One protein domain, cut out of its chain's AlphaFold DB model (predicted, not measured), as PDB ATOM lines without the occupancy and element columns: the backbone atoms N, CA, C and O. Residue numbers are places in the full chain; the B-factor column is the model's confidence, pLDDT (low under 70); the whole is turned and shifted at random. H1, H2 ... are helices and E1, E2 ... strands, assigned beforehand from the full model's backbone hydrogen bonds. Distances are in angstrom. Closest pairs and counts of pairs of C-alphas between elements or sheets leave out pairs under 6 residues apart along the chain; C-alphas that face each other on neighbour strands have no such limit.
ATOM      1  N   VAL A 247      80.950 -84.989  16.433       94.75
ATOM      2  CA  VAL A 247      81.750 -86.152  16.016       94.75
ATOM      3  C   VAL A 247      82.965 -85.738  15.182       94.75
ATOM      4  O   VAL A 247      84.040 -86.299  15.369       94.75
ATOM      5  N   GLU A 248      82.853 -84.712  14.338       92.56
ATOM      6  CA  GLU A 248      83.960 -84.185  13.524       92.56
ATOM      7  C   GLU A 248      85.181 -83.763  14.351       92.56
ATOM      8  O   GLU A 248      86.313 -83.857  13.876       92.56
ATOM      9  N   GLY A 249      84.951 -83.290  15.581       86.94
ATOM     10  CA  GLY A 249      85.998 -82.870  16.511       86.94
ATOM     11  C   GLY A 249      86.643 -84.008  17.309       86.94
ATOM     12  O   GLY A 249      87.498 -83.734  18.154       86.94
ATOM     13  N   MET A 250      86.229 -85.261  17.100       91.25
ATOM     14  CA  MET A 250      86.764 -86.427  17.809       91.25
ATOM     15  C   MET A 250      88.001 -86.989  17.104       91.25
ATOM     16  O   MET A 250      88.127 -86.927  15.885       91.25
ATOM     17  N   SER A 251      88.914 -87.573  17.881       84.62
ATOM     18  CA  SER A 251      90.159 -88.165  17.365       84.62
ATOM     19  C   SER A 251      90.403 -89.603  17.834       84.62
ATOM     20  O   SER A 251      91.466 -90.153  17.570       84.62
ATOM     21  N   ASN A 252      89.472 -90.193  18.587       89.69
ATOM     22  CA  ASN A 252      89.603 -91.515  19.213       89.69
ATOM     23  C   ASN A 252      88.531 -92.507  18.737       89.69
ATOM     24  O   ASN A 252      88.210 -93.443  19.464       89.69
ATOM     25  N   ILE A 253      87.940 -92.281  17.560       95.62
ATOM     26  CA  ILE A 253      86.963 -93.211  16.994       95.62
ATOM     27  C   ILE A 253      87.711 -94.380  16.366       95.62
ATOM     28  O   ILE A 253      88.495 -94.181  15.437       95.62
ATOM     29  N   THR A 254      87.437 -95.589  16.846       93.25
ATOM     30  CA  THR A 254      88.024 -96.820  16.312       93.25
ATOM     31  C   THR A 254      86.934 -97.818  15.957       93.25
ATOM     32  O   THR A 254      86.065 -98.132  16.776       93.25
ATOM     33  N   LEU A 255      87.002 -98.322  14.729       94.06
ATOM     34  CA  LEU A 255      86.141 -99.361  14.186       94.06
ATOM     35  C   LEU A 255      86.926-100.666  14.112       94.06
ATOM     36  O   LEU A 255      88.088-100.672  13.713       94.06
ATOM     37  N   SER A 256      86.284-101.764  14.479       89.94
ATOM     38  CA  SER A 256      86.843-103.110  14.406       89.94
ATOM     39  C   SER A 256      85.735-104.114  14.141       89.94
ATOM     40  O   SER A 256      84.664-104.013  14.745       89.94
ATOM     41  N   GLY A 257      86.022-105.097  13.294       87.88
ATOM     42  CA  GLY A 257      85.114-106.193  12.988       87.88
ATOM     43  C   GLY A 257      85.672-107.109  11.905       87.88
ATOM     44  O   GLY A 257      86.840-107.021  11.536       87.88
ATOM     45  N   THR A 258      84.823-107.994  11.395       83.44
ATOM     46  CA  THR A 258      85.161-108.915  10.305       83.44
ATOM     47  C   THR A 258      84.149-108.809   9.174       83.44
ATOM     48  O   THR A 258      82.972-108.519   9.399       83.44
ATOM     49  N   THR A 259      84.596-109.072   7.954       79.81
ATOM     50  CA  THR A 259      83.744-109.409   6.812       79.81
ATOM     51  C   THR A 259      83.624-110.930   6.747       79.81
ATOM     52  O   THR A 259      84.569-111.645   7.074       79.81
ATOM     53  N   ASN A 260      82.462-111.446   6.351       70.75
ATOM     54  CA  ASN A 260      82.236-112.896   6.278       70.75
ATOM     55  C   ASN A 260      82.705-113.516   4.949       70.75
ATOM     56  O   ASN A 260      82.635-114.732   4.794       70.75
ATOM     57  N   GLY A 261      83.193-112.687   4.021       71.25
ATOM     58  CA  GLY A 261      83.505-113.064   2.648       71.25
ATOM     59  C   GLY A 261      82.235-113.307   1.828       71.25
ATOM     60  O   GLY A 261      81.416-114.162   2.159       71.25
ATOM     61  N   GLU A 262      82.044-112.534   0.766       68.25
ATOM     62  CA  GLU A 262      80.820-112.555  -0.039       68.25
ATOM     63  C   GLU A 262      81.084-112.023  -1.453       68.25
ATOM     64  O   GLU A 262      82.083-111.324  -1.662       68.25
ATOM     65  N   PRO A 263      80.240-112.376  -2.438       67.56
ATOM     66  CA  PRO A 263      80.292-111.746  -3.740       67.56
ATOM     67  C   PRO A 263      79.743-110.324  -3.654       67.56
ATOM     68  O   PRO A 263      78.689-110.089  -3.056       67.56
ATOM     69  N   ASP A 264      80.429-109.391  -4.304       63.41
ATOM     70  CA  ASP A 264      79.918-108.043  -4.505       63.41
ATOM     71  C   ASP A 264      78.745-108.011  -5.511       63.41
ATOM     72  O   ASP A 264      78.307-109.027  -6.062       63.41
ATOM     73  N   ALA A 265      78.224-106.810  -5.785       60.09
ATOM     74  CA  ALA A 265      77.111-106.609  -6.718       60.09
ATOM     75  C   ALA A 265      77.414-107.044  -8.169       60.09
ATOM     76  O   ALA A 265      76.483-107.214  -8.959       60.09
ATOM     77  N   ASN A 266      78.689-107.231  -8.518       59.09
ATOM     78  CA  ASN A 266      79.152-107.705  -9.818       59.09
ATOM     79  C   ASN A 266      79.528-109.196  -9.815       59.09
ATOM     80  O   ASN A 266      79.959-109.722 -10.844       59.09
ATOM     81  N   GLY A 267      79.313-109.900  -8.698       62.84
ATOM     82  CA  GLY A 267      79.568-111.330  -8.564       62.84
ATOM     83  C   GLY A 267      81.031-111.683  -8.293       62.84
ATOM     84  O   GLY A 267      81.381-112.859  -8.406       62.84
ATOM     85  N   VAL A 268      81.876-110.702  -7.947       69.12
ATOM     86  CA  VAL A 268      83.277-110.922  -7.569       69.12
ATOM     87  C   VAL A 268      83.338-111.274  -6.091       69.12
ATOM     88  O   VAL A 268      82.919-110.489  -5.248       69.12
ATOM     89  N   TRP A 269      83.862-112.451  -5.761       72.19
ATOM     90  CA  TRP A 269      84.031-112.844  -4.363       72.19
ATOM     91  C   TRP A 269      85.188-112.119  -3.676       72.19
ATOM     92  O   TRP A 269      86.272-111.921  -4.235       72.19
ATOM     93  N   HIS A 270      84.957-111.784  -2.412       71.75
ATOM     94  CA  HIS A 270      85.961-111.274  -1.490       71.75
ATOM     95  C   HIS A 270      86.137-112.274  -0.349       71.75
ATOM     96  O   HIS A 270      85.167-112.874   0.119       71.75
ATOM     97  N   ASN A 271      87.377-112.480   0.093       71.94
ATOM     98  CA  ASN A 271      87.644-113.341   1.238       71.94
ATOM     99  C   ASN A 271      87.211-112.641   2.534       71.94
ATOM    100  O   ASN A 271      87.159-111.412   2.614       71.94
ATOM    101  N   ALA A 272      86.884-113.434   3.552       74.50
ATOM    102  CA  ALA A 272      86.657-112.910   4.889       74.50
ATOM    103  C   ALA A 272      87.937-112.242   5.404       74.50
ATOM    104  O   ALA A 272      89.022-112.810   5.294       74.50
ATOM    105  N   GLN A 273      87.803-111.048   5.964       77.50
ATOM    106  CA  GLN A 273      88.917-110.240   6.444       77.50
ATOM    107  C   GLN A 273      88.534-109.551   7.744       77.50
ATOM    108  O   GLN A 273      87.396-109.124   7.944       77.50
ATOM    109  N   TYR A 274      89.506-109.402   8.627       85.94
ATOM    110  CA  TYR A 274      89.415-108.494   9.752       85.94
ATOM    111  C   TYR A 274      89.753-107.068   9.320       85.94
ATOM    112  O   TYR A 274      90.773-106.826   8.673       85.94
ATOM    113  N   TYR A 275      88.939-106.108   9.744       88.81
ATOM    114  CA  TYR A 275      89.219-104.694   9.554       88.81
ATOM    115  C   TYR A 275      89.414-103.995  10.897       88.81
ATOM    116  O   TYR A 275      88.699-104.250  11.869       88.81
ATOM    117  N   SER A 276      90.357-103.055  10.932       91.50
ATOM    118  CA  SER A 276      90.560-102.148  12.059       91.50
ATOM    119  C   SER A 276      90.913-100.761  11.549       91.50
ATOM    120  O   SER A 276      91.914-100.589  10.860       91.50
ATOM    121  N   TYR A 277      90.089 -99.773  11.885       94.81
ATOM    122  CA  TYR A 277      90.163 -98.429  11.324       94.81
ATOM    123  C   TYR A 277      90.067 -97.362  12.403       94.81
ATOM    124  O   TYR A 277      89.284 -97.481  13.343       94.81
ATOM    125  N   THR A 278      90.805 -96.272  12.224       95.00
ATOM    126  CA  THR A 278      90.630 -95.036  12.989       95.00
ATOM    127  C   THR A 278      89.912 -94.008  12.123       95.00
ATOM    128  O   THR A 278      90.249 -93.838  10.950       95.00
ATOM    129  N   VAL A 279      88.920 -93.314  12.681       96.06
ATOM    130  CA  VAL A 279      88.156 -92.286  11.958       96.06
ATOM    131  C   VAL A 279      88.635 -90.898  12.360       96.06
ATOM    132  O   VAL A 279      88.769 -90.580  13.541       96.06
ATOM    133  N   SER A 280      88.880 -90.065  11.355       94.44
ATOM    134  CA  SER A 280      89.260 -88.660  11.494       94.44
ATOM    135  C   SER A 280      88.511 -87.805  10.473       94.44
ATOM    136  O   SER A 280      87.713 -88.321   9.688       94.44
ATOM    137  N   THR A 281      88.752 -86.496  10.475       94.31
ATOM    138  CA  THR A 281      88.180 -85.579   9.488       94.31
ATOM    139  C   THR A 281      89.252 -84.801   8.734       94.31
ATOM    140  O   THR A 281      90.317 -84.482   9.265       94.31
ATOM    141  N   GLN A 282      88.958 -84.469   7.479       92.00
ATOM    142  CA  GLN A 282      89.766 -83.586   6.647       92.00
ATOM    143  C   GLN A 282      88.868 -82.566   5.942       92.00
ATOM    144  O   GLN A 282      87.835 -82.912   5.372       92.00
ATOM    145  N   THR A 283      89.268 -81.295   5.947       91.62
ATOM    146  CA  THR A 283      88.589 -80.248   5.174       91.62
ATOM    147  C   THR A 283      89.300 -80.032   3.842       91.62
ATOM    148  O   THR A 283      90.467 -79.635   3.814       91.62
ATOM    149  N   LEU A 284      88.589 -80.238   2.736       87.94
ATOM    150  CA  LEU A 284      89.091 -79.981   1.389       87.94
ATOM    151  C   LEU A 284      88.783 -78.549   0.943       87.94
ATOM    152  O   LEU A 284      87.662 -78.048   1.074       87.94
ATOM    153  N   ALA A 285      89.790 -77.894   0.365       86.06
ATOM    154  CA  ALA A 285      89.630 -76.615  -0.314       86.06
ATOM    155  C   ALA A 285      89.054 -76.799  -1.732       86.06
ATOM    156  O   ALA A 285      89.117 -77.876  -2.323       86.06
ATOM    157  N   SER A 286      88.526 -75.718  -2.313       78.50
ATOM    158  CA  SER A 286      88.066 -75.720  -3.709       78.50
ATOM    159  C   SER A 286      89.216 -76.044  -4.671       78.50
ATOM    160  O   SER A 286      90.271 -75.417  -4.593       78.50
ATOM    161  N   GLY A 287      88.999 -77.000  -5.583       70.19
ATOM    162  CA  GLY A 287      89.992 -77.433  -6.575       70.19
ATOM    163  C   GLY A 287      90.884 -78.605  -6.145       70.19
ATOM    164  O   GLY A 287      91.811 -78.932  -6.879       70.19
ATOM    165  N   ALA A 288      90.619 -79.223  -4.986       79.62
ATOM    166  CA  ALA A 288      91.162 -80.536  -4.629       79.62
ATOM    167  C   ALA A 288      90.497 -81.665  -5.458       79.62
ATOM    168  O   ALA A 288      89.697 -81.399  -6.353       79.62
ATOM    169  N   TRP A 289      90.808 -82.929  -5.154       79.94
ATOM    170  CA  TRP A 289      90.232 -84.113  -5.817       79.94
ATOM    171  C   TRP A 289      88.727 -84.319  -5.539       79.94
ATOM    172  O   TRP A 289      88.072 -85.091  -6.235       79.94
ATOM    173  N   GLY A 290      88.165 -83.614  -4.552       77.75
ATOM    174  CA  GLY A 290      86.748 -83.643  -4.184       77.75
ATOM    175  C   GLY A 290      86.095 -82.258  -4.180       77.75
ATOM    176  O   GLY A 290      86.731 -81.230  -4.432       77.75
ATOM    177  N   ALA A 291      84.797 -82.216  -3.870       84.12
ATOM    178  CA  ALA A 291      84.104 -80.959  -3.608       84.12
ATOM    179  C   ALA A 291      84.692 -80.275  -2.360       84.12
ATOM    180  O   ALA A 291      85.187 -80.933  -1.451       84.12
ATOM    181  N   ALA A 292      84.632 -78.944  -2.295       88.50
ATOM    182  CA  ALA A 292      85.044 -78.242  -1.081       88.50
ATOM    183  C   ALA A 292      84.097 -78.601   0.078       88.50
ATOM    184  O   ALA A 292      82.879 -78.505  -0.084       88.50
ATOM    185  N   GLY A 293      84.642 -78.975   1.236       90.75
ATOM    186  CA  GLY A 293      83.845 -79.395   2.393       90.75
ATOM    187  C   GLY A 293      84.613 -80.277   3.376       90.75
ATOM    188  O   GLY A 293      85.813 -80.498   3.212       90.75
ATOM    189  N   THR A 294      83.915 -80.760   4.402       93.00
ATOM    190  CA  THR A 294      84.443 -81.705   5.396       93.00
ATOM    191  C   THR A 294      84.214 -83.143   4.941       93.00
ATOM    192  O   THR A 294      83.138 -83.499   4.451       93.00
ATOM    193  N   TYR A 295      85.235 -83.972   5.120       94.12
ATOM    194  CA  TYR A 295      85.235 -85.391   4.807       94.12
ATOM    195  C   TYR A 295      85.645 -86.195   6.033       94.12
ATOM    196  O   TYR A 295      86.565 -85.808   6.749       94.12
ATOM    197  N   PHE A 296      84.980 -87.324   6.243       95.25
ATOM    198  CA  PHE A 296      85.393 -88.358   7.176       95.25
ATOM    199  C   PHE A 296      86.385 -89.280   6.479       95.25
ATOM    200  O   PHE A 296      86.109 -89.779   5.386       95.25
ATOM    201  N   VAL A 297      87.533 -89.480   7.117       95.44
ATOM    202  CA  VAL A 297      88.631 -90.319   6.644       95.44
ATOM    203  C   VAL A 297      88.753 -91.511   7.579       95.44
ATOM    204  O   VAL A 297      89.056 -91.355   8.764       95.44
ATOM    205  N   PHE A 298      88.550 -92.698   7.028       96.44
ATOM    206  CA  PHE A 298      88.738 -93.972   7.699       96.44
ATOM    207  C   PHE A 298      90.134 -94.465   7.323       96.44
ATOM    208  O   PHE A 298      90.377 -94.862   6.185       96.44
ATOM    209  N   SER A 299      91.059 -94.399   8.277       95.50
ATOM    210  CA  SER A 299      92.448 -94.829   8.096       95.50
ATOM    211  C   SER A 299      92.636 -96.235   8.662       95.50
ATOM    212  O   SER A 299      92.295 -96.441   9.831       95.50
ATOM    213  N   PRO A 300      93.159 -97.195   7.887       93.62
ATOM    214  CA  PRO A 300      93.416 -98.540   8.381       93.62
ATOM    215  C   PRO A 300      94.550 -98.519   9.409       93.62
ATOM    216  O   PRO A 300      95.524 -97.776   9.285       93.62
ATOM    217  N   ASN A 301      94.425 -99.342  10.444       89.69
ATOM    218  CA  ASN A 301      95.532 -99.631  11.349       89.69
ATOM    219  C   ASN A 301      96.511-100.600  10.662       89.69
ATOM    220  O   ASN A 301      96.092-101.420   9.853       89.69
ATOM    221  N   ALA A 302      97.799-100.555  11.024       83.25
ATOM    222  CA  ALA A 302      98.857-101.316  10.339       83.25
ATOM    223  C   ALA A 302      98.581-102.828  10.218       83.25
ATOM    224  O   ALA A 302      98.941-103.434   9.219       83.25
ATOM    225  N   SER A 303      97.905-103.417  11.207       78.62
ATOM    226  CA  SER A 303      97.563-104.846  11.258       78.62
ATOM    227  C   SER A 303      96.126-105.158  10.796       78.62
ATOM    228  O   SER A 303      95.618-106.243  11.054       78.62
ATOM    229  N   SER A 304      95.427-104.208  10.169       86.19
ATOM    230  CA  SER A 304      94.150-104.468   9.490       86.19
ATOM    231  C   SER A 304      94.393-105.351   8.258       86.19
ATOM    232  O   SER A 304      95.377-105.153   7.560       86.19
ATOM    233  N   GLN A 305      93.515-106.303   7.942       81.94
ATOM    234  CA  GLN A 305      93.647-107.071   6.690       81.94
ATOM    235  C   GLN A 305      93.062-106.312   5.489       81.94
ATOM    236  O   GLN A 305      93.414-106.594   4.348       81.94
ATOM    237  N   THR A 306      92.218-105.309   5.747       84.44
ATOM    238  CA  THR A 306      91.749-104.332   4.756       84.44
ATOM    239  C   THR A 306      92.545-103.028   4.918       84.44
ATOM    240  O   THR A 306      92.518-102.432   5.999       84.44
ATOM    241  N   GLN A 307      93.272-102.601   3.876       88.00
ATOM    242  CA  GLN A 307      94.328-101.565   3.957       88.00
ATOM    243  C   GLN A 307      94.051-100.276   3.155       88.00
ATOM    244  O   GLN A 307      94.888 -99.380   3.117       88.00
ATOM    245  N   GLY A 308      92.886-100.127   2.519       90.62
ATOM    246  CA  GLY A 308      92.552 -98.893   1.790       90.62
ATOM    247  C   GLY A 308      92.020 -97.776   2.688       90.62
ATOM    248  O   GLY A 308      91.269 -98.041   3.631       90.62
ATOM    249  N   TYR A 309      92.355 -96.521   2.370       93.94
ATOM    250  CA  TYR A 309      91.789 -95.333   3.014       93.94
ATOM    251  C   TYR A 309      90.416 -95.029   2.423       93.94
ATOM    252  O   TYR A 309      90.298 -94.704   1.241       93.94
ATOM    253  N   VAL A 310      89.373 -95.086   3.250       94.56
ATOM    254  CA  VAL A 310      88.007 -94.772   2.813       94.56
ATOM    255  C   VAL A 310      87.691 -93.327   3.149       94.56
ATOM    256  O   VAL A 310      87.980 -92.858   4.250       94.56
ATOM    257  N   VAL A 311      87.099 -92.605   2.201       94.00
ATOM    258  CA  VAL A 311      86.767 -91.191   2.379       94.00
ATOM    259  C   VAL A 311      85.325 -90.914   1.972       94.00
ATOM    260  O   VAL A 311      84.890 -91.261   0.873       94.00
ATOM    261  N   MET A 312      84.576 -90.266   2.864       93.31
ATOM    262  CA  MET A 312      83.156 -89.956   2.691       93.31
ATOM    263  C   MET A 312      82.875 -88.505   3.077       93.31
ATOM    264  O   MET A 312      83.314 -88.043   4.127       93.31
ATOM    265  N   SER A 313      82.123 -87.773   2.252       93.00
ATOM    266  CA  SER A 313      81.742 -86.397   2.598       93.00
ATOM    267  C   SER A 313      80.757 -86.364   3.772       93.00
ATOM    268  O   SER A 313      79.919 -87.258   3.902       93.00
ATOM    269  N   GLU A 314      80.798 -85.310   4.588       93.75
ATOM    270  CA  GLU A 314      79.825 -85.086   5.671       93.75
ATOM    271  C   GLU A 314      78.375 -85.105   5.150       93.75
ATOM    272  O   GLU A 314      77.501 -85.716   5.758       93.75
ATOM    273  N   ALA A 315      78.121 -84.513   3.975       90.94
ATOM    274  CA  ALA A 315      76.795 -84.500   3.352       90.94
ATOM    275  C   ALA A 315      76.323 -85.905   2.935       90.94
ATOM    276  O   ALA A 315      75.143 -86.243   3.094       90.94
ATOM    277  N   THR A 316      77.238 -86.737   2.423       92.00
ATOM    278  CA  THR A 316      76.962 -88.151   2.136       92.00
ATOM    279  C   THR A 316      76.629 -88.882   3.431       92.00
ATOM    280  O   THR A 316      75.571 -89.501   3.514       92.00
ATOM    281  N   LEU A 317      77.475 -88.768   4.461       93.06
ATOM    282  CA  LEU A 317      77.248 -89.393   5.766       93.06
ATOM    283  C   LEU A 317      75.878 -89.003   6.328       93.06
ATOM    284  O   LEU A 317      75.070 -89.874   6.635       93.06
ATOM    285  N   GLN A 318      75.581 -87.704   6.370       92.44
ATOM    286  CA  GLN A 318      74.315 -87.164   6.850       92.44
ATOM    287  C   GLN A 318      73.101 -87.754   6.121       92.44
ATOM    288  O   GLN A 318      72.073 -88.018   6.743       92.44
ATOM    289  N   SER A 319      73.220 -87.981   4.812       89.12
ATOM    290  CA  SER A 319      72.150 -88.568   4.000       89.12
ATOM    291  C   SER A 319      71.924 -90.056   4.290       89.12
ATOM    292  O   SER A 319      70.829 -90.549   4.035       89.12
ATOM    293  N   ASN A 320      72.915 -90.757   4.852       90.88
ATOM    294  CA  ASN A 320      72.830 -92.186   5.164       90.88
ATOM    295  C   ASN A 320      72.317 -92.495   6.581       90.88
ATOM    296  O   ASN A 320      71.973 -93.638   6.858       90.88
ATOM    297  N   LEU A 321      72.231 -91.510   7.486       90.94
ATOM    298  CA  LEU A 321      71.933 -91.767   8.908       90.94
ATOM    299  C   LEU A 321      70.517 -92.293   9.190       90.94
ATOM    300  O   LEU A 321      70.286 -92.852  10.258       90.94
ATOM    301  N   TYR A 322      69.577 -92.137   8.255       88.75
ATOM    302  CA  TYR A 322      68.242 -92.740   8.351       88.75
ATOM    303  C   TYR A 322      68.032 -93.922   7.402       88.75
ATOM    304  O   TYR A 322      67.222 -94.796   7.700       88.75
ATOM    305  N   ALA A 323      68.738 -93.969   6.275       81.56
ATOM    306  CA  ALA A 323      68.630 -95.036   5.289       81.56
ATOM    307  C   ALA A 323      69.974 -95.210   4.582       81.56
ATOM    308  O   ALA A 323      70.524 -94.242   4.058       81.56
ATOM    309  N   ALA A 324      70.490 -96.437   4.549       77.12
ATOM    310  CA  ALA A 324      71.740 -96.743   3.867       77.12
ATOM    311  C   ALA A 324      71.636 -96.555   2.337       77.12
ATOM    312  O   ALA A 324      70.546 -96.534   1.759       77.12
ATOM    313  N   GLY A 325      72.791 -96.438   1.680       80.38
ATOM    314  CA  GLY A 325      72.921 -96.465   0.218       80.38
ATOM    315  C   GLY A 325      72.735 -95.124  -0.487       80.38
ATOM    316  O   GLY A 325      72.467 -95.094  -1.687       80.38
ATOM    317  N   GLN A 326      72.862 -94.004   0.230       85.25
ATOM    318  CA  GLN A 326      72.788 -92.667  -0.360       85.25
ATOM    319  C   GLN A 326      74.183 -92.149  -0.746       85.25
ATOM    320  O   GLN A 326      75.094 -92.110   0.076       85.25
ATOM    321  N   GLY A 327      74.349 -91.672  -1.980       87.62
ATOM    322  CA  GLY A 327      75.617 -91.094  -2.445       87.62
ATOM    323  C   GLY A 327      76.762 -92.110  -2.548       87.62
ATOM    324  O   GLY A 327      76.539 -93.308  -2.710       87.62
ATOM    325  N   THR A 328      77.998 -91.611  -2.510       89.31
ATOM    326  CA  THR A 328      79.205 -92.414  -2.743       89.31
ATOM    327  C   THR A 328      80.335 -92.080  -1.771       89.31
ATOM    328  O   THR A 328      80.359 -91.010  -1.150       89.31
ATOM    329  N   MET A 329      81.284 -93.004  -1.671       91.19
ATOM    330  CA  MET A 329      82.578 -92.862  -1.005       91.19
ATOM    331  C   MET A 329      83.714 -93.139  -1.990       91.19
ATOM    332  O   MET A 329      83.470 -93.709  -3.053       91.19
ATOM    333  N   SER A 330      84.936 -92.741  -1.640       90.75
ATOM    334  CA  SER A 330      86.138 -92.999  -2.440       90.75
ATOM    335  C   SER A 330      87.194 -93.791  -1.672       90.75
ATOM    336  O   SER A 330      87.341 -93.559  -0.471       90.75
ATOM    337  N   ILE A 331      87.952 -94.641  -2.364       92.38
ATOM    338  CA  ILE A 331      89.050 -95.447  -1.814       92.38
ATOM    339  C   ILE A 331      90.403 -94.926  -2.321       92.38
ATOM    340  O   ILE A 331      90.536 -94.512  -3.475       92.38
ATOM    341  N   TRP A 332      91.405 -94.900  -1.449       92.81
ATOM    342  CA  TRP A 332      92.740 -94.381  -1.750       92.81
ATOM    343  C   TRP A 332      93.823 -95.299  -1.196       92.81
ATOM    344  O   TRP A 332      93.641 -95.906  -0.139       92.81
ATOM    345  N   GLU A 333      94.949 -95.361  -1.902       91.81
ATOM    346  CA  GLU A 333      96.122 -96.137  -1.486       91.81
ATOM    347  C   GLU A 333      96.930 -95.416  -0.407       91.81
ATOM    348  O   GLU A 333      97.517 -96.040   0.474       91.81
ATOM    349  N   ASP A 334      96.909 -94.083  -0.426       91.62
ATOM    350  CA  ASP A 334      97.718 -93.258   0.455       91.62
ATOM    351  C   ASP A 334      96.898 -92.247   1.264       91.62
ATOM    352  O   ASP A 334      95.902 -91.675   0.817       91.62
ATOM    353  N   SER A 335      97.396 -91.944   2.464       90.75
ATOM    354  CA  SER A 335      96.809 -90.941   3.365       90.75
ATOM    355  C   SER A 335      96.859 -89.500   2.838       90.75
ATOM    356  O   SER A 335      96.197 -88.625   3.401       90.75
ATOM    357  N   ALA A 336      97.648 -89.220   1.792       89.62
ATOM    358  CA  ALA A 336      97.692 -87.908   1.148       89.62
ATOM    359  C   ALA A 336      96.694 -87.783  -0.017       89.62
ATOM    360  O   ALA A 336      96.548 -86.683  -0.559       89.62
ATOM    361  N   PHE A 337      95.964 -88.859  -0.342       89.81
ATOM    362  CA  PHE A 337      94.951 -88.922  -1.397       89.81
ATOM    363  C   PHE A 337      95.517 -88.511  -2.759       89.81
ATOM    364  O   PHE A 337      94.959 -87.670  -3.473       89.81
ATOM    365  N   THR A 338      96.688 -89.055  -3.084       89.25
ATOM    366  CA  THR A 338      97.397 -88.803  -4.342       89.25
ATOM    367  C   THR A 338      97.267 -89.960  -5.326       89.25
ATOM    368  O   THR A 338      97.339 -89.726  -6.534       89.25
ATOM    369  N   GLN A 339      96.992 -91.164  -4.828       90.06
ATOM    370  CA  GLN A 339      96.849 -92.396  -5.584       90.06
ATOM    371  C   GLN A 339      95.484 -93.031  -5.296       90.06
ATOM    372  O   GLN A 339      95.203 -93.551  -4.213       90.06
ATOM    373  N   ALA A 340      94.591 -92.896  -6.274       89.50
ATOM    374  CA  ALA A 340      93.258 -93.474  -6.232       89.50
ATOM    375  C   ALA A 340      93.353 -94.992  -6.420       89.50
ATOM    376  O   ALA A 340      94.015 -95.435  -7.353       89.50
ATOM    377  N   TYR A 341      92.668 -95.756  -5.568       88.62
ATOM    378  CA  TYR A 341      92.601 -97.207  -5.709       88.62
ATOM    379  C   TYR A 341      91.376 -97.588  -6.537       88.62
ATOM    380  O   TYR A 341      90.244 -97.378  -6.091       88.62
ATOM    381  N   ASP A 342      91.580 -98.133  -7.733       83.44
ATOM    382  CA  ASP A 342      90.480 -98.618  -8.562       83.44
ATOM    383  C   ASP A 342      89.900 -99.887  -7.949       83.44
ATOM    384  O   ASP A 342      90.547-100.924  -7.923       83.44
ATOM    385  N   VAL A 343      88.668 -99.802  -7.446       76.94
ATOM    386  CA  VAL A 343      88.011-100.932  -6.783       76.94
ATOM    387  C   VAL A 343      87.464-101.875  -7.850       76.94
ATOM    388  O   VAL A 343      86.593-101.458  -8.631       76.94
ATOM    389  N   PRO A 344      87.891-103.145  -7.898       69.94
ATOM    390  CA  PRO A 344      87.372-104.036  -8.925       69.94
ATOM    391  C   PRO A 344      85.912-104.371  -8.670       69.94
ATOM    392  O   PRO A 344      85.460-104.434  -7.533       69.94
ATOM    393  N   GLY A 345      85.135-104.433  -9.751       65.25
ATOM    394  CA  GLY A 345      83.679-104.489  -9.637       65.25
ATOM    395  C   GLY A 345      83.018-103.175  -9.171       65.25
ATOM    396  O   GLY A 345      81.833-103.169  -8.862       65.25
ATOM    397  N   SER A 346      83.701-102.025  -9.152       67.44
ATOM    398  CA  SER A 346      83.040-100.731  -8.864       67.44
ATOM    399  C   SER A 346      82.158-100.209  -9.999       67.44
ATOM    400  O   SER A 346      81.198 -99.472  -9.762       67.44
ATOM    401  N   ALA A 347      82.474-100.572 -11.241       61.38
ATOM    402  CA  ALA A 347      81.780-100.085 -12.422       61.38
ATOM    403  C   ALA A 347      80.836-101.155 -13.001       61.38
ATOM    404  O   ALA A 347      81.139-102.348 -12.927       61.38
ATOM    405  N   PRO A 348      79.703-100.767 -13.620       53.97
ATOM    406  CA  PRO A 348      78.925-101.683 -14.449       53.97
ATOM    407  C   PRO A 348      79.803-102.288 -15.557       53.97
ATOM    408  O   PRO A 348      80.634-101.586 -16.134       53.97
ATOM    409  N   PHE A 349      79.607-103.570 -15.876       44.84
ATOM    410  CA  PHE A 349      80.458-104.324 -16.810       44.84
ATOM    411  C   PHE A 349      80.714-103.569 -18.136       44.84
ATOM    412  O   PHE A 349      79.774-103.134 -18.808       44.84
ATOM    413  N   GLY A 350      81.989-103.402 -18.512       44.94
ATOM    414  CA  GLY A 350      82.417-102.665 -19.713       44.94
ATOM    415  C   GLY A 350      82.639-101.155 -19.529       44.94
ATOM    416  O   GLY A 350      82.934-100.465 -20.505       44.94
ATOM    417  N   GLN A 351      82.502-100.632 -18.307       52.06
ATOM    418  CA  GLN A 351      82.944 -99.287 -17.924       52.06
ATOM    419  C   GLN A 351      84.280 -99.359 -17.163       52.06
ATOM    420  O   GLN A 351      84.558-100.380 -16.531       52.06
ATOM    421  N   PRO A 352      85.114 -98.303 -17.211       58.81
ATOM    422  CA  PRO A 352      86.332 -98.252 -16.415       58.81
ATOM    423  C   PRO A 352      85.987 -98.294 -14.925       58.81
ATOM    424  O   PRO A 352      85.067 -97.604 -14.478       58.81
ATOM    425  N   GLN A 353      86.730 -99.119 -14.188       66.69
ATOM    426  CA  GLN A 353      86.698 -99.140 -12.730       66.69
ATOM    427  C   GLN A 353      87.034 -97.748 -12.198       66.69
ATOM    428  O   GLN A 353      87.687 -96.946 -12.868       66.69
ATOM    429  N   THR A 354      86.509 -97.437 -11.020       77.50
ATOM    430  CA  THR A 354      86.798 -96.171 -10.360       77.50
ATOM    431  C   THR A 354      87.065 -96.418  -8.894       77.50
ATOM    432  O   THR A 354      86.563 -97.372  -8.297       77.50
ATOM    433  N   ASN A 355      87.752 -95.477  -8.272       85.31
ATOM    434  CA  ASN A 355      87.881 -95.462  -6.830       85.31
ATOM    435  C   ASN A 355      86.607 -95.034  -6.089       85.31
ATOM    436  O   ASN A 355      86.643 -94.923  -4.870       85.31
ATOM    437  N   VAL A 356      85.496 -94.766  -6.787       86.62
ATOM    438  CA  VAL A 356      84.238 -94.278  -6.210       86.62
ATOM    439  C   VAL A 356      83.186 -95.382  -6.206       86.62
ATOM    440  O   VAL A 356      82.820 -95.915  -7.251       86.62
ATOM    441  N   ILE A 357      82.636 -95.680  -5.031       84.56
ATOM    442  CA  ILE A 357      81.642 -96.744  -4.831       84.56
ATOM    443  C   ILE A 357      80.470 -96.272  -3.969       84.56
ATOM    444  O   ILE A 357      80.568 -95.289  -3.232       84.56
ATOM    445  N   GLY A 358      79.326 -96.954  -4.083       86.00
ATOM    446  CA  GLY A 358      78.154 -96.682  -3.245       86.00
ATOM    447  C   GLY A 358      78.427 -96.979  -1.766       86.00
ATOM    448  O   GLY A 358      79.247 -97.827  -1.439       86.00
ATOM    449  N   THR A 359      77.731 -96.305  -0.854       87.38
ATOM    450  CA  THR A 359      77.938 -96.472   0.601       87.38
ATOM    451  C   THR A 359      77.329 -97.748   1.187       87.38
ATOM    452  O   THR A 359      77.584 -98.067   2.342       87.38
ATOM    453  N   SER A 360      76.512 -98.468   0.415       82.69
ATOM    454  CA  SER A 360      75.862 -99.725   0.812       82.69
ATOM    455  C   SER A 360      76.321-100.914  -0.030       82.69
ATOM    456  O   SER A 360      75.565-101.868  -0.211       82.69
ATOM    457  N   VAL A 361      77.505-100.829  -0.640       79.44
ATOM    458  CA  VAL A 361      78.068-101.971  -1.364       79.44
ATOM    459  C   VAL A 361      78.329-103.118  -0.393       79.44
ATOM    460  O   VAL A 361      78.836-102.913   0.707       79.44
ATOM    461  N   ASN A 362      77.970-104.326  -0.808       74.06
ATOM    462  CA  ASN A 362      78.148-105.529  -0.008       74.06
ATOM    463  C   ASN A 362      79.549-106.116  -0.241       74.06
ATOM    464  O   ASN A 362      79.705-107.110  -0.939       74.06
ATOM    465  N   ASN A 363      80.575-105.398   0.218       77.25
ATOM    466  CA  ASN A 363      81.978-105.808   0.147       77.25
ATOM    467  C   ASN A 363      82.749-105.276   1.367       77.25
ATOM    468  O   ASN A 363      82.179-104.607   2.239       77.25
ATOM    469  N   GLN A 364      84.057-105.539   1.441       78.56
ATOM    470  CA  GLN A 364      84.876-105.143   2.589       78.56
ATOM    471  C   GLN A 364      84.891-103.631   2.843       78.56
ATOM    472  O   GLN A 364      84.979-103.201   3.994       78.56
ATOM    473  N   TRP A 365      84.732-102.825   1.792       84.88
ATOM    474  CA  TRP A 365      84.722-101.367   1.885       84.88
ATOM    475  C   TRP A 365      83.406-100.831   2.450       84.88
ATOM    476  O   TRP A 365      83.415 -99.879   3.226       84.88
ATOM    477  N   GLY A 366      82.268-101.423   2.077       83.88
ATOM    478  CA  GLY A 366      80.955-101.024   2.593       83.88
ATOM    479  C   GLY A 366      80.685-101.530   4.006       83.88
ATOM    480  O   GLY A 366      80.138-100.793   4.828       83.88
ATOM    481  N   ASN A 367      81.128-102.747   4.335       85.12
ATOM    482  CA  ASN A 367      80.829-103.371   5.623       85.12
ATOM    483  C   ASN A 367      81.395-102.589   6.827       85.12
ATOM    484  O   ASN A 367      80.770-102.555   7.887       85.12
ATOM    485  N   LEU A 368      82.532-101.896   6.675       88.62
ATOM    486  CA  LEU A 368      83.096-101.064   7.753       88.62
ATOM    487  C   LEU A 368      82.185 -99.886   8.145       88.62
ATOM    488  O   LEU A 368      82.282 -99.372   9.261       88.62
ATOM    489  N   LEU A 369      81.283 -99.452   7.255       91.25
ATOM    490  CA  LEU A 369      80.339 -98.367   7.529       91.25
ATOM    491  C   LEU A 369      79.156 -98.816   8.389       91.25
ATOM    492  O   LEU A 369      78.555 -97.983   9.069       91.25
ATOM    493  N   THR A 370      78.847-100.114   8.411       89.69
ATOM    494  CA  THR A 370      77.762-100.686   9.217       89.69
ATOM    495  C   THR A 370      77.887-100.304  10.695       89.69
ATOM    496  O   THR A 370      76.980 -99.633  11.202       89.69
ATOM    497  N   PRO A 371      78.994-100.616  11.410       90.62
ATOM    498  CA  PRO A 371      79.153-100.150  12.782       90.62
ATOM    499  C   PRO A 371      79.189 -98.624  12.857       90.62
ATOM    500  O   PRO A 371      78.601 -98.063  13.777       90.62
ATOM    501  N   PHE A 372      79.783 -97.925  11.884       93.88
ATOM    502  CA  PHE A 372      79.841 -96.464  11.912       93.88
ATOM    503  C   PHE A 372      78.449 -95.811  11.987       93.88
ATOM    504  O   PHE A 372      78.195 -94.985  12.872       93.88
ATOM    505  N   PHE A 373      77.517 -96.242  11.132       93.56
ATOM    506  CA  PHE A 373      76.126 -95.782  11.131       93.56
ATOM    507  C   PHE A 373      75.336 -96.266  12.356       93.56
ATOM    508  O   PHE A 373      74.546 -95.504  12.927       93.56
ATOM    509  N   THR A 374      75.583 -97.491  12.837       93.31
ATOM    510  CA  THR A 374      74.997 -97.978  14.099       93.31
ATOM    511  C   THR A 374      75.380 -97.091  15.285       93.31
ATOM    512  O   THR A 374      74.528 -96.812  16.128       93.31
ATOM    513  N   GLY A 375      76.611 -96.575  15.338       94.94
ATOM    514  CA  GLY A 375      77.051 -95.679  16.413       94.94
ATOM    515  C   GLY A 375      76.285 -94.355  16.463       94.94
ATOM    516  O   GLY A 375      75.992 -93.855  17.552       94.94
ATOM    517  N   PHE A 376      75.873 -93.820  15.309       95.12
ATOM    518  CA  PHE A 376      74.955 -92.677  15.256       95.12
ATOM    519  C   PHE A 376      73.545 -93.060  15.696       95.12
ATOM    520  O   PHE A 376      72.934 -92.338  16.479       95.12
ATOM    521  N   THR A 377      73.052 -94.210  15.235       94.62
ATOM    522  CA  THR A 377      71.706 -94.705  15.556       94.62
ATOM    523  C   THR A 377      71.536 -94.913  17.063       94.62
ATOM    524  O   THR A 377      70.550 -94.450  17.633       94.62
ATOM    525  N   ALA A 378      72.514 -95.545  17.721       94.75
ATOM    526  CA  ALA A 378      72.482 -95.856  19.152       94.75
ATOM    527  C   ALA A 378      72.951 -94.700  20.057       94.75
ATOM    528  O   ALA A 378      72.707 -94.730  21.263       94.75
ATOM    529  N   GLY A 379      73.639 -93.698  19.500       95.62
ATOM    530  CA  GLY A 379      74.231 -92.587  20.253       95.62
ATOM    531  C   GLY A 379      75.533 -92.918  20.984       95.62
ATOM    532  O   GLY A 379      75.798 -92.384  22.063       95.62
TER     533      GLY A 379
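Overview. This is residues 247 to 379 of the 1167 residues of an uncharacterized protein of Rhodospirillales bacterium URHD0017 (UniProt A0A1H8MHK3). A six-stranded antiparallel sheet is curled like part of a barrel, with the short helices H1 and H3 over one face and the very short H2 beside the strands. Two long loops, residues 259 to 273 and 333 to 355, reach away from the sheet. The printed part has 133 residues, with three named helices and six named strands that follow along the chain as E1 E2 E3 E4 H1 E5 E6 H2 H3; the sheet runs E1 - E2 - E3 - E4 - E5 - E6. The class is mixed, helices and strands, with 59 residues, under half, in named elements; the whole is compact, radius of gyration of the C-alphas 14.2 A, spanning 38 by 34 by 31 A.

Along the chain. E1, residues 253 to 258, begins at C-alpha (86.963, -93.211, 16.994). E2, 274 to 284, is 29.7 A long and bends by 54 degrees at residue 281. E3, 293 to 300, is 22.2 A long; E4 is 309 to 313, H1 314 to 320, E5 328 to 332, E6 356 to 358 and H2 364 to 367. H3, 369 to 378, is 14.3 A long and ends at C-alpha (72.482, -95.856, 19.152).

Arrangement. E1 to E4 form a meander, each strand the antiparallel neighbour of the one before. Within hydrogen-bond range are N 255 and O 277 of E1 and E2, 2.8 A, N 280 and O 297 of E2 and E3, 2.9 A, N 298 and O 310 of E3 and E4, 2.8 A, N 311 and O 330 of E4 and E5, 2.8 A, and N 329 and O 357 of the hairpin E5 and E6, 2.9 A. H1 is over E4, height over the sheet 7.4 A, and only just stands up from it, rising 40.4 degrees. H3 is on the same face, over E1 at 10.7 A; the closest C-alphas, of Leu 255 and Pro 371, are 7.2 A apart. H2 stands at the sheet's level. Every O i to N i+4 pair is within range in H1, 5 of 6 in H3; H2 is too short for one.

Size, cuts and confidence. The C-alphas farthest apart, of Gly 350 and Gly 379, are 42.0 A apart. The printed part has no cut. The links E1 to E2 and E5 to E6 are long. The pLDDT is under 70 at residues 262 to 268 and 344 to 353.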